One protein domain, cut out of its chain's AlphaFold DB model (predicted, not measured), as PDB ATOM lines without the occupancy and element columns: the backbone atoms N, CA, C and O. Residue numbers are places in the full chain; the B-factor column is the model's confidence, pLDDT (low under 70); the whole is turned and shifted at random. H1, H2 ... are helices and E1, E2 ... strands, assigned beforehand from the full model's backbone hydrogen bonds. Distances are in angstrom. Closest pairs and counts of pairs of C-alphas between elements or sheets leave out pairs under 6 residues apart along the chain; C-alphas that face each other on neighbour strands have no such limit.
ATOM      1  N   LYS A  63      22.820  75.128 123.814       92.19
ATOM      2  CA  LYS A  63      21.406  75.084 124.191       92.19
ATOM      3  C   LYS A  63      21.288  74.700 125.651       92.19
ATOM      4  O   LYS A  63      22.093  73.918 126.149       92.19
ATOM      5  N   ILE A  64      20.287  75.235 126.328       94.38
ATOM      6  CA  ILE A  64      20.049  74.973 127.745       94.38
ATOM      7  C   ILE A  64      18.891  73.987 127.864       94.38
ATOM      8  O   ILE A  64      17.812  74.221 127.317       94.38
ATOM      9  N   ASN A  65      19.071  72.907 128.626       94.88
ATOM     10  CA  ASN A  65      17.924  72.140 129.097       94.88
ATOM     11  C   ASN A  65      17.225  72.927 130.214       94.88
ATOM     12  O   ASN A  65      17.678  72.927 131.359       94.88
ATOM     13  N   SER A  66      16.120  73.603 129.898       93.75
ATOM     14  CA  SER A  66      15.452  74.525 130.824       93.75
ATOM     15  C   SER A  66      15.063  73.911 132.170       93.75
ATOM     16  O   SER A  66      15.079  74.614 133.177       93.75
ATOM     17  N   SER A  67      14.736  72.614 132.217       96.00
ATOM     18  CA  SER A  67      14.345  71.931 133.461       96.00
ATOM     19  C   SER A  67      15.524  71.599 134.381       96.00
ATOM     20  O   SER A  67      15.316  71.293 135.551       96.00
ATOM     21  N   SER A  68      16.755  71.668 133.870       97.38
ATOM     22  CA  SER A  68      17.977  71.383 134.632       97.38
ATOM     23  C   SER A  68      18.525  72.597 135.388       97.38
ATOM     24  O   SER A  68      19.417  72.447 136.226       97.38
ATOM     25  N   VAL A  69      18.025  73.797 135.077       97.88
ATOM     26  CA  VAL A  69      18.552  75.049 135.618       97.88
ATOM     27  C   VAL A  69      18.239  75.148 137.106       97.88
ATOM     28  O   VAL A  69      17.078  75.131 137.510       97.88
ATOM     29  N   ARG A  70      19.283  75.278 137.927       97.06
ATOM     30  CA  ARG A  70      19.150  75.369 139.385       97.06
ATOM     31  C   ARG A  70      20.164  76.318 140.001       97.06
ATOM     32  O   ARG A  70      21.331  76.331 139.616       97.06
ATOM     33  N   LEU A  71      19.720  77.077 140.999       97.25
ATOM     34  CA  LEU A  71      20.606  77.859 141.857       97.25
ATOM     35  C   LEU A  71      21.343  76.906 142.806       97.25
ATOM     36  O   LEU A  71      20.705  76.049 143.415       97.25
ATOM     37  N   ILE A  72      22.664  77.048 142.928       96.75
ATOM     38  CA  ILE A  72      23.453  76.310 143.926       96.75
ATOM     39  C   ILE A  72      23.554  77.158 145.190       96.75
ATOM     40  O   ILE A  72      23.189  76.710 146.275       96.75
ATOM     41  N   ASP A  73      24.016  78.398 145.039       94.88
ATOM     42  CA  ASP A  73      24.117  79.377 146.114       94.88
ATOM     43  C   ASP A  73      24.090  80.810 145.550       94.88
ATOM     44  O   ASP A  73      23.821  81.038 144.373       94.88
ATOM     45  N   SER A  74      24.381  81.801 146.395       93.38
ATOM     46  CA  SER A  74      24.392  83.220 146.013       93.38
ATOM     47  C   SER A  74      25.433  83.621 144.950       93.38
ATOM     48  O   SER A  74      25.417  84.759 144.481       93.38
ATOM     49  N   LYS A  75      26.359  82.733 144.588       94.31
ATOM     50  CA  LYS A  75      27.460  82.968 143.644       94.31
ATOM     51  C   LYS A  75      27.448  82.000 142.469       94.31
ATOM     52  O   LYS A  75      28.007  82.350 141.431       94.31
ATOM     53  N   TYR A  76      26.837  80.828 142.619       96.50
ATOM     54  CA  TYR A  76      26.888  79.764 141.626       96.50
ATOM     55  C   TYR A  76      25.511  79.224 141.250       96.50
ATOM     56  O   TYR A  76      24.596  79.104 142.069       96.50
ATOM     57  N   PHE A  77      25.388  78.818 139.993       97.38
ATOM     58  CA  PHE A  77      24.239  78.085 139.481       97.38
ATOM     59  C   PHE A  77      24.684  76.991 138.514       97.38
ATOM     60  O   PHE A  77      25.836  76.952 138.089       97.38
ATOM     61  N   GLN A  78      23.771  76.088 138.171       97.88
ATOM     62  CA  GLN A  78      24.050  74.961 137.292       97.88
ATOM     63  C   GLN A  78      23.005  74.836 136.195       97.88
ATOM     64  O   GLN A  78      21.829  75.134 136.418       97.88
ATOM     65  N   ALA A  79      23.434  74.347 135.037       97.94
ATOM     66  CA  ALA A  79      22.549  73.942 133.956       97.94
ATOM     67  C   ALA A  79      23.177  72.812 133.137       97.94
ATOM     68  O   ALA A  79      24.395  72.742 132.973       97.94
ATOM     69  N   GLU A  80      22.337  71.938 132.599       97.31
ATOM     70  CA  GLU A  80      22.708  71.034 131.522       97.31
ATOM     71  C   GLU A  80      22.715  71.804 130.194       97.31
ATOM     72  O   GLU A  80      21.715  72.404 129.784       97.31
ATOM     73  N   VAL A  81      23.873  71.790 129.540       95.44
ATOM     74  CA  VAL A  81      24.133  72.447 128.265       95.44
ATOM     75  C   VAL A  81      24.346  71.393 127.188       95.44
ATOM     76  O   VAL A  81      25.208  70.521 127.313       95.44
ATOM     77  N   LEU A  82      23.573  71.516 126.111       93.62
ATOM     78  CA  LEU A  82      23.647  70.673 124.929       93.62
ATOM     79  C   LEU A  82      24.367  71.408 123.802       93.62
ATOM     80  O   LEU A  82      24.095  72.584 123.545       93.62
ATOM     81  N   PHE A  83      25.257  70.710 123.109       92.06
ATOM     82  CA  PHE A  83      25.996  71.243 121.966       92.06
ATOM     83  C   PHE A  83      26.487  70.109 121.068       92.06
ATOM     84  O   PHE A  83      26.671  68.984 121.522       92.06
ATOM     85  N   GLU A  84      26.723  70.396 119.792       90.69
ATOM     86  CA  GLU A  84      27.301  69.419 118.865       90.69
ATOM     87  C   GLU A  84      28.826  69.531 118.836       90.69
ATOM     88  O   GLU A  84      29.375  70.640 118.843       90.69
ATOM     89  N   ASN A  85      29.513  68.389 118.789       88.06
ATOM     90  CA  ASN A  85      30.943  68.353 118.494       88.06
ATOM     91  C   ASN A  85      31.207  68.461 116.977       88.06
ATOM     92  O   ASN A  85      30.291  68.561 116.161       88.06
ATOM     93  N   GLU A  86      32.478  68.430 116.568       84.19
ATOM     94  CA  GLU A  86      32.845  68.558 115.149       84.19
ATOM     95  C   GLU A  86      32.432  67.364 114.276       84.19
ATOM     96  O   GLU A  86      32.351  67.513 113.057       84.19
ATOM     97  N   ALA A  87      32.130  66.211 114.881       86.25
ATOM     98  CA  ALA A  87      31.572  65.051 114.190       86.25
ATOM     99  C   ALA A  87      30.039  65.127 114.031       86.25
ATOM    100  O   ALA A  87      29.456  64.267 113.374       86.25
ATOM    101  N   GLY A  88      29.388  66.155 114.593       85.69
ATOM    102  CA  GLY A  88      27.929  66.294 114.612       85.69
ATOM    103  C   GLY A  88      27.250  65.469 115.710       85.69
ATOM    104  O   GLY A  88      26.032  65.312 115.701       85.69
ATOM    105  N   GLU A  89      28.012  64.927 116.660       89.31
ATOM    106  CA  GLU A  89      27.446  64.210 117.799       89.31
ATOM    107  C   GLU A  89      26.940  65.218 118.832       89.31
ATOM    108  O   GLU A  89      27.670  66.116 119.263       89.31
ATOM    109  N   CYS A  90      25.688  65.048 119.253       90.00
ATOM    110  CA  CYS A  90      25.109  65.817 120.344       90.00
ATOM    111  C   CYS A  90      25.739  65.393 121.675       90.00
ATOM    112  O   CYS A  90      25.571  64.261 122.130       90.00
ATOM    113  N   LEU A  91      26.430  66.327 122.315       91.94
ATOM    114  CA  LEU A  91      26.951  66.198 123.664       91.94
ATOM    115  C   LEU A  91      26.024  66.919 124.638       91.94
ATOM    116  O   LEU A  91      25.447  67.958 124.315       91.94
ATOM    117  N   SER A  92      25.926  66.380 125.849       93.88
ATOM    118  CA  SER A  92      25.240  67.021 126.965       93.88
ATOM    119  C   SER A  92      26.149  67.043 128.184       93.88
ATOM    120  O   SER A  92      26.794  66.038 128.500       93.88
ATOM    121  N   ARG A  93      26.247  68.194 128.852       94.56
ATOM    122  CA  ARG A  93      27.083  68.366 130.046       94.56
ATOM    123  C   ARG A  93      26.376  69.217 131.078       94.56
ATOM    124  O   ARG A  93      25.886  70.293 130.759       94.56
ATOM    125  N   ILE A  94      26.397  68.769 132.325       96.50
ATOM    126  CA  ILE A  94      26.028  69.609 133.461       96.50
ATOM    127  C   ILE A  94      27.226  70.514 133.771       96.50
ATOM    128  O   ILE A  94      28.314  70.008 134.034       96.50
ATOM    129  N   ILE A  95      27.024  71.830 133.716       97.12
ATOM    130  CA  ILE A  95      28.066  72.849 133.896       97.12
ATOM    131  C   ILE A  95      27.681  73.763 135.054       97.12
ATOM    132  O   ILE A  95      26.526  74.190 135.162       97.12
ATOM    133  N   THR A  96      28.658  74.073 135.898       97.69
ATOM    134  CA  THR A  96      28.553  75.053 136.976       97.69
ATOM    135  C   THR A  96      29.045  76.414 136.494       97.69
ATOM    136  O   THR A  96      30.117  76.536 135.899       97.69
ATOM    137  N   PHE A  97      28.257  77.448 136.766       96.75
ATOM    138  CA  PHE A  97      28.516  78.823 136.366       96.75
ATOM    139  C   PHE A  97      28.646  79.728 137.582       96.75
ATOM    140  O   PHE A  97      27.865  79.635 138.529       96.75
ATOM    141  N   SER A  98      29.610  80.636 137.522       94.88
ATOM    142  CA  SER A  98      29.735  81.770 138.434       94.88
ATOM    143  C   SER A  98      28.810  82.920 138.021       94.88
ATOM    144  O   SER A  98      28.512  83.105 136.839       94.88
ATOM    145  N   SER A  99      28.346  83.704 138.998       90.56
ATOM    146  CA  SER A  99      27.550  84.906 138.744       90.56
ATOM    147  C   SER A  99      28.345  85.909 137.892       90.56
ATOM    148  O   SER A  99      29.449  86.290 138.291       90.56
ATOM    149  N   PRO A 100      27.788  86.396 136.768       85.38
ATOM    150  CA  PRO A 100      28.455  87.379 135.919       85.38
ATOM    151  C   PRO A 100      28.513  88.779 136.540       85.38
ATOM    152  O   PRO A 100      29.331  89.600 136.135       85.38
ATOM    153  N   ILE A 101      27.665  89.062 137.534       80.75
ATOM    154  CA  ILE A 101      27.665  90.330 138.268       80.75
ATOM    155  C   ILE A 101      28.071  90.037 139.709       80.75
ATOM    156  O   ILE A 101      27.258  89.612 140.526       80.75
ATOM    157  N   TYR A 102      29.340  90.280 140.019       71.56
ATOM    158  CA  TYR A 102      29.891  90.203 141.371       71.56
ATOM    159  C   TYR A 102      30.192  91.622 141.886       71.56
ATOM    160  O   TYR A 102      30.668  92.440 141.099       71.56
ATOM    161  N   PRO A 103      29.936  91.956 143.170       78.06
ATOM    162  CA  PRO A 103      29.509  91.097 144.285       78.06
ATOM    163  C   PRO A 103      27.987  90.961 144.483       78.06
ATOM    164  O   PRO A 103      27.557  90.586 145.572       78.06
ATOM    165  N   ALA A 104      27.157  91.265 143.477       84.56
ATOM    166  CA  ALA A 104      25.702  91.170 143.605       84.56
ATOM    167  C   ALA A 104      25.251  89.707 143.854       84.56
ATOM    168  O   ALA A 104      25.448  88.859 142.980       84.56
ATOM    169  N   PRO A 105      24.645  89.376 145.013       88.44
ATOM    170  CA  PRO A 105      24.289  87.995 145.333       88.44
ATOM    171  C   PRO A 105      23.076  87.532 144.520       88.44
ATOM    172  O   PRO A 105      22.057  88.225 144.483       88.44
ATOM    173  N   LEU A 106      23.153  86.347 143.917       92.19
ATOM    174  CA  LEU A 106      22.037  85.713 143.218       92.19
ATOM    175  C   LEU A 106      20.937  85.278 144.200       92.19
ATOM    176  O   LEU A 106      21.230  84.745 145.271       92.19
ATOM    177  N   PHE A 107      19.672  85.456 143.809       93.44
ATOM    178  CA  PHE A 107      18.511  84.870 144.504       93.44
ATOM    179  C   PHE A 107      17.701  83.914 143.630       93.44
ATOM    180  O   PHE A 107      16.982  83.066 144.155       93.44
ATOM    181  N   SER A 108      17.783  84.049 142.306       94.19
ATOM    182  CA  SER A 108      17.051  83.198 141.373       94.19
ATOM    183  C   SER A 108      17.780  83.079 140.046       94.19
ATOM    184  O   SER A 108      18.424  84.029 139.596       94.19
ATOM    185  N   VAL A 109      17.590  81.942 139.390       96.31
ATOM    186  CA  VAL A 109      18.027  81.687 138.020       96.31
ATOM    187  C   VAL A 109      16.940  80.905 137.292       96.31
ATOM    188  O   VAL A 109      16.359  79.976 137.852       96.31
ATOM    189  N   SER A 110      16.662  81.277 136.050       95.44
ATOM    190  CA  SER A 110      15.758  80.538 135.170       95.44
ATOM    191  C   SER A 110      16.290  80.532 133.740       95.44
ATOM    192  O   SER A 110      17.013  81.439 133.320       95.44
ATOM    193  N   ALA A 111      15.947  79.491 132.982       95.06
ATOM    194  CA  ALA A 111      16.158  79.500 131.541       95.06
ATOM    195  C   ALA A 111      15.135  80.420 130.869       95.06
ATOM    196  O   ALA A 111      13.936  80.356 131.152       95.06
ATOM    197  N   CYS A 112      15.595  81.228 129.924       91.88
ATOM    198  CA  CYS A 112      14.751  82.040 129.063       91.88
ATOM    199  C   CYS A 112      15.315  82.075 127.635       91.88
ATOM    200  O   CYS A 112      16.297  81.408 127.307       91.88
ATOM    201  N   LYS A 113      14.689  82.870 126.767       85.75
ATOM    202  CA  LYS A 113      15.193  83.171 125.422       85.75
ATOM    203  C   LYS A 113      15.741  84.593 125.358       85.75
ATOM    204  O   LYS A 113      15.200  85.492 126.010       85.75
ATOM    205  N   TYR A 114      16.761  84.792 124.531       73.50
ATOM    206  CA  TYR A 114      17.273  86.101 124.137       73.50
ATOM    207  C   TYR A 114      17.196  86.229 122.619       73.50
ATOM    208  O   TYR A 114      17.951  85.607 121.868       73.50
ATOM    209  N   GLY A 115      16.219  87.014 122.164       72.25
ATOM    210  CA  GLY A 115      15.849  87.061 120.753       72.25
ATOM    211  C   GLY A 115      15.387  85.696 120.230       72.25
ATOM    212  O   GLY A 115      14.833  84.880 120.968       72.25
ATOM    213  N   ARG A 116      15.599  85.458 118.932       67.94
ATOM    214  CA  ARG A 116      15.245  84.193 118.267       67.94
ATOM    215  C   ARG A 116      16.295  83.097 118.477       67.94
ATOM    216  O   ARG A 116      15.941  81.922 118.500       67.94
ATOM    217  N   ASP A 117      17.560  83.484 118.610       66.44
ATOM    218  CA  ASP A 117      18.681  82.592 118.305       66.44
ATOM    219  C   ASP A 117      19.390  82.011 119.536       66.44
ATOM    220  O   ASP A 117      20.053  80.981 119.400       66.44
ATOM    221  N   TYR A 118      19.237  82.616 120.722       74.88
ATOM    222  CA  TYR A 118      19.980  82.217 121.921       74.88
ATOM    223  C   TYR A 118      19.068  81.749 123.056       74.88
ATOM    224  O   TYR A 118      18.110  82.429 123.443       74.88
ATOM    225  N   ASP A 119      19.415  80.595 123.631       88.12
ATOM    226  CA  ASP A 119      19.006  80.268 124.995       88.12
ATOM    227  C   ASP A 119      19.764  81.172 125.962       88.12
ATOM    228  O   ASP A 119      20.841  81.688 125.658       88.12
ATOM    229  N   SER A 120      19.173  81.458 127.112       92.12
ATOM    230  CA  SER A 120      19.714  82.441 128.045       92.12
ATOM    231  C   SER A 120      19.355  82.123 129.478       92.12
ATOM    232  O   SER A 120      18.428  81.360 129.744       92.12
ATOM    233  N   PHE A 121      20.072  82.768 130.388       94.00
ATOM    234  CA  PHE A 121      19.771  82.762 131.808       94.00
ATOM    235  C   PHE A 121      19.189  84.111 132.207       94.00
ATOM    236  O   PHE A 121      19.790  85.150 131.934       94.00
ATOM    237  N   GLU A 122      18.036  84.102 132.866       93.62
ATOM    238  CA  GLU A 122      17.534  85.262 133.592       93.62
ATOM    239  C   GLU A 122      17.971  85.144 135.054       93.62
ATOM    240  O   GLU A 122      17.608  84.197 135.754       93.62
ATOM    241  N   LEU A 123      18.798  86.092 135.491       93.44
ATOM    242  CA  LEU A 123      19.388  86.134 136.823       93.44
ATOM    243  C   LEU A 123      18.726  87.227 137.653       93.44
ATOM    244  O   LEU A 123      18.674  88.390 137.242       93.44
ATOM    245  N   GLY A 124      18.242  86.838 138.827       92.12
ATOM    246  CA  GLY A 124      17.740  87.745 139.849       92.12
ATOM    247  C   GLY A 124      18.787  87.967 140.938       92.12
ATOM    248  O   GLY A 124      19.417  87.010 141.395       92.12
ATOM    249  N   PHE A 125      18.937  89.216 141.387       89.50
ATOM    250  CA  PHE A 125      19.909  89.622 142.408       89.50
ATOM    251  C   PHE A 125      19.243  90.208 143.661       89.50
ATOM    252  O   PHE A 125      18.237  90.917 143.571       89.50
ATOM    253  N   LEU A 126      19.774  89.879 144.843       84.81
ATOM    254  CA  LEU A 126      19.296  90.427 146.115       84.81
ATOM    255  C   LEU A 126      19.495  91.951 146.153       84.81
ATOM    256  O   LEU A 126      20.417  92.488 145.540       84.81
ATOM    257  N   GLY A 127      18.635  92.653 146.896       75.25
ATOM    258  CA  GLY A 127      18.737  94.110 147.074       75.25
ATOM    259  C   GLY A 127      17.988  94.954 146.034       75.25
ATOM    260  O   GLY A 127      18.270  96.139 145.902       75.25
ATOM    261  N   GLY A 128      17.030  94.371 145.303       67.94
ATOM    262  CA  GLY A 128      16.122  95.119 144.418       67.94
ATOM    263  C   GLY A 128      16.705  95.487 143.050       67.94
ATOM    264  O   GLY A 128      16.100  96.264 142.310       67.94
ATOM    265  N   ALA A 129      17.861  94.930 142.684       73.38
ATOM    266  CA  ALA A 129      18.400  95.075 141.340       73.38
ATOM    267  C   ALA A 129      17.494  94.369 140.317       73.38
ATOM    268  O   ALA A 129      17.009  93.260 140.542       73.38
ATOM    269  N   LYS A 130      17.267  95.020 139.169       80.06
ATOM    270  CA  LYS A 130      16.471  94.441 138.078       80.06
ATOM    271  C   LYS A 130      17.102  93.141 137.585       80.06
ATOM    272  O   LYS A 130      18.311  93.122 137.342       80.06
ATOM    273  N   ASN A 131      16.269  92.130 137.332       86.62
ATOM    274  CA  ASN A 131      16.687  90.895 136.675       86.62
ATOM    275  C   ASN A 131      17.449  91.199 135.379       86.62
ATOM    276  O   ASN A 131      17.102  92.131 134.647       86.62
ATOM    277  N   GLN A 132      18.499  90.425 135.118       87.44
ATOM    278  CA  GLN A 132      19.350  90.574 133.940       87.44
ATOM    279  C   GLN A 132      19.341  89.288 133.127       87.44
ATOM    280  O   GLN A 132      19.331  88.196 133.688       87.44
ATOM    281  N   LYS A 133      19.359  89.427 131.800       89.12
ATOM    282  CA  LYS A 133      19.410  88.291 130.879       89.12
ATOM    283  C   LYS A 133      20.808  88.161 130.304       89.12
ATOM    284  O   LYS A 133      21.347  89.138 129.795       89.12
ATOM    285  N   PHE A 134      21.342  86.950 130.341       88.50
ATOM    286  CA  PHE A 134      22.650  86.619 129.792       88.50
ATOM    287  C   PHE A 134      22.503  85.542 128.715       88.50
ATOM    288  O   PHE A 134      21.997  84.460 129.028       88.50
ATOM    289  N   PRO A 135      22.914  85.808 127.461       89.56
ATOM    290  CA  PRO A 135      22.908  84.790 126.422       89.56
ATOM    291  C   PRO A 135      23.866  83.655 126.778       89.56
ATOM    292  O   PRO A 135      24.998  83.891 127.191       89.56
ATOM    293  N   CYS A 136      23.419  82.414 126.594       90.81
ATOM    294  CA  CYS A 136      24.264  81.229 126.691       90.81
ATOM    295  C   CYS A 136      25.036  81.064 125.378       90.81
ATOM    296  O   CYS A 136      24.759  80.190 124.558       90.81
ATOM    297  N   ASP A 137      25.958  81.989 125.135       89.38
ATOM    298  CA  ASP A 137      26.863  81.961 123.997       89.38
ATOM    299  C   ASP A 137      28.263  81.480 124.415       89.38
ATOM    300  O   ASP A 137      28.530  81.161 125.576       89.38
ATOM    301  N   ILE A 138      29.180  81.401 123.452       89.75
ATOM    302  CA  ILE A 138      30.548  80.949 123.725       89.75
ATOM    303  C   ILE A 138      31.304  81.889 124.673       89.75
ATOM    304  O   ILE A 138      32.146  81.418 125.435       89.75
ATOM    305  N   VAL A 139      31.003  83.191 124.675       88.31
ATOM    306  CA  VAL A 139      31.639  84.151 125.589       88.31
ATOM    307  C   VAL A 139      31.183  83.860 127.014       88.31
ATOM    308  O   VAL A 139      32.010  83.776 127.918       88.31
ATOM    309  N   PHE A 140      29.884  83.625 127.215       89.88
ATOM    310  CA  PHE A 140      29.338  83.259 128.517       89.88
ATOM    311  C   PHE A 140      29.919  81.937 129.034       89.88
ATOM    312  O   PHE A 140      30.406  81.876 130.164       89.88
ATOM    313  N   ILE A 141      29.924  80.895 128.193       91.94
ATOM    314  CA  ILE A 141      30.447  79.567 128.544       91.94
ATOM    315  C   ILE A 141      31.927  79.656 128.936       91.94
ATOM    316  O   ILE A 141      32.300  79.207 130.017       91.94
ATOM    317  N   THR A 142      32.771  80.258 128.097       89.12
ATOM    318  CA  THR A 142      34.231  80.317 128.324       89.12
ATOM    319  C   THR A 142      34.623  81.191 129.515       89.12
ATOM    320  O   THR A 142      35.655  80.950 130.145       89.12
ATOM    321  N   ARG A 143      33.804  82.196 129.849       87.88
ATOM    322  CA  ARG A 143      34.101  83.149 130.920       87.88
ATOM    323  C   ARG A 143      33.581  82.717 132.283       87.88
ATOM    324  O   ARG A 143      34.300  82.872 133.267       87.88
ATOM    325  N   TYR A 144      32.345  82.227 132.348       92.06
ATOM    326  CA  TYR A 144      31.648  82.037 133.622       92.06
ATOM    327  C   TYR A 144      31.561  80.589 134.070       92.06
ATOM    328  O   TYR A 144      31.261  80.359 135.243       92.06
ATOM    329  N   SER A 145      31.832  79.622 133.192       93.81
ATOM    330  CA  SER A 145      31.923  78.230 133.625       93.81
ATOM    331  C   SER A 145      33.127  78.012 134.540       93.81
ATOM    332  O   SER A 145      34.204  78.575 134.338       93.81
ATOM    333  N   THR A 146      32.942  77.184 135.563       93.50
ATOM    334  CA  THR A 146      34.002  76.853 136.526       93.50
ATOM    335  C   THR A 146      34.581  75.459 136.310       93.50
ATOM    336  O   THR A 146      35.678  75.175 136.774       93.50
ATOM    337  N   ASP A 147      33.845  74.587 135.621       91.56
ATOM    338  CA  ASP A 147      34.140  73.159 135.455       91.56
ATOM    339  C   ASP A 147      33.943  72.668 134.006       91.56
ATOM    340  O   ASP A 147      33.832  71.465 133.746       91.56
ATOM    341  N   PHE A 148      33.934  73.584 133.030       88.06
ATOM    342  CA  PHE A 148      33.800  73.232 131.618       88.06
ATOM    343  C   PHE A 148      35.117  72.695 131.042       88.06
ATOM    344  O   PHE A 148      35.875  73.389 130.369       88.06
ATOM    345  N   ASN A 149      35.376  71.414 131.304       84.75
ATOM    346  CA  ASN A 149      36.532  70.668 130.801       84.75
ATOM    347  C   ASN A 149      36.317  70.233 129.341       84.75
ATOM    348  O   ASN A 149      36.210  69.038 129.033       84.75
ATOM    349  N   TYR A 150      36.149  71.211 128.454       87.00
ATOM    350  CA  TYR A 150      36.014  71.017 127.017       87.00
ATOM    351  C   TYR A 150      36.512  72.261 126.281       87.00
ATOM    352  O   TYR A 150      35.939  73.341 126.417       87.00
TER     353      TYR A 150
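This is residues 63 to 150 of the 290 residues of an uncharacterized protein of Vibrio parahaemolyticus (UniProt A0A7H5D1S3). A three-stranded antiparallel meander, E3 E4 E5, and a strand hairpin, E1 and E2, form two walls of a loose, incomplete barrel, coming near each other where E1 passes E3. The short helix H1 sits at the open side, between E2 and E5. The 88 printed residues, mostly strand by class, hold E1 E2 E3 E4 E5 H1 in chain order. The whole is compact, with a radius of gyration of the C-alphas of 12.9 A, yet elongated, spanning 46 by 28 by 22 A.

In the larger sheet, E3, residues 106 to 114, is an edge strand and the antiparallel neighbour of E4, residues 118 to 125, with N 112 and O 120 2.8 A apart. E5, residues 132 to 135, is the other edge, with N 123 and O 132 2.8 A apart. E1, residues 76 to 84, and E2, residues 90 to 98, form an antiparallel hairpin at 157 degrees, with N 81 and O 93 2.8 A apart. The closest C-alphas of E1 and E3, Phe 77 and Val 109, are 7.3 A apart. E1 and E2 are apart from E4 and E5. H1, residues 138 to 144, is not on the larger sheet; its closest C-alphas to E2 are Tyr 144 and Ser 98, 5.2 A. Every O i to N i+4 pair in H1 is within hydrogen-bond range.

E1, 25.0 A long, begins at C-alpha 76 (26.888, 79.764, 141.626). E2 is 24.6 A long and bends by 51 degrees at residue 94; E3 is 19.7 A and bends by 68 degrees at residue 111. E4 is 21.8 A, E5 10.1 A. H1, 10.0 A, ends at C-alpha 144 (31.648, 82.037, 133.622).

The C-alphas farthest apart, Ala 87 and Gly 127, are 45.7 A apart. Residues 63 to 75 hold no named element; 63 to 64 and 70 to 71 pair antiparallel with E1. The printed part has no cut and no long link. Residues 116, 117 and 128 have pLDDT under 70.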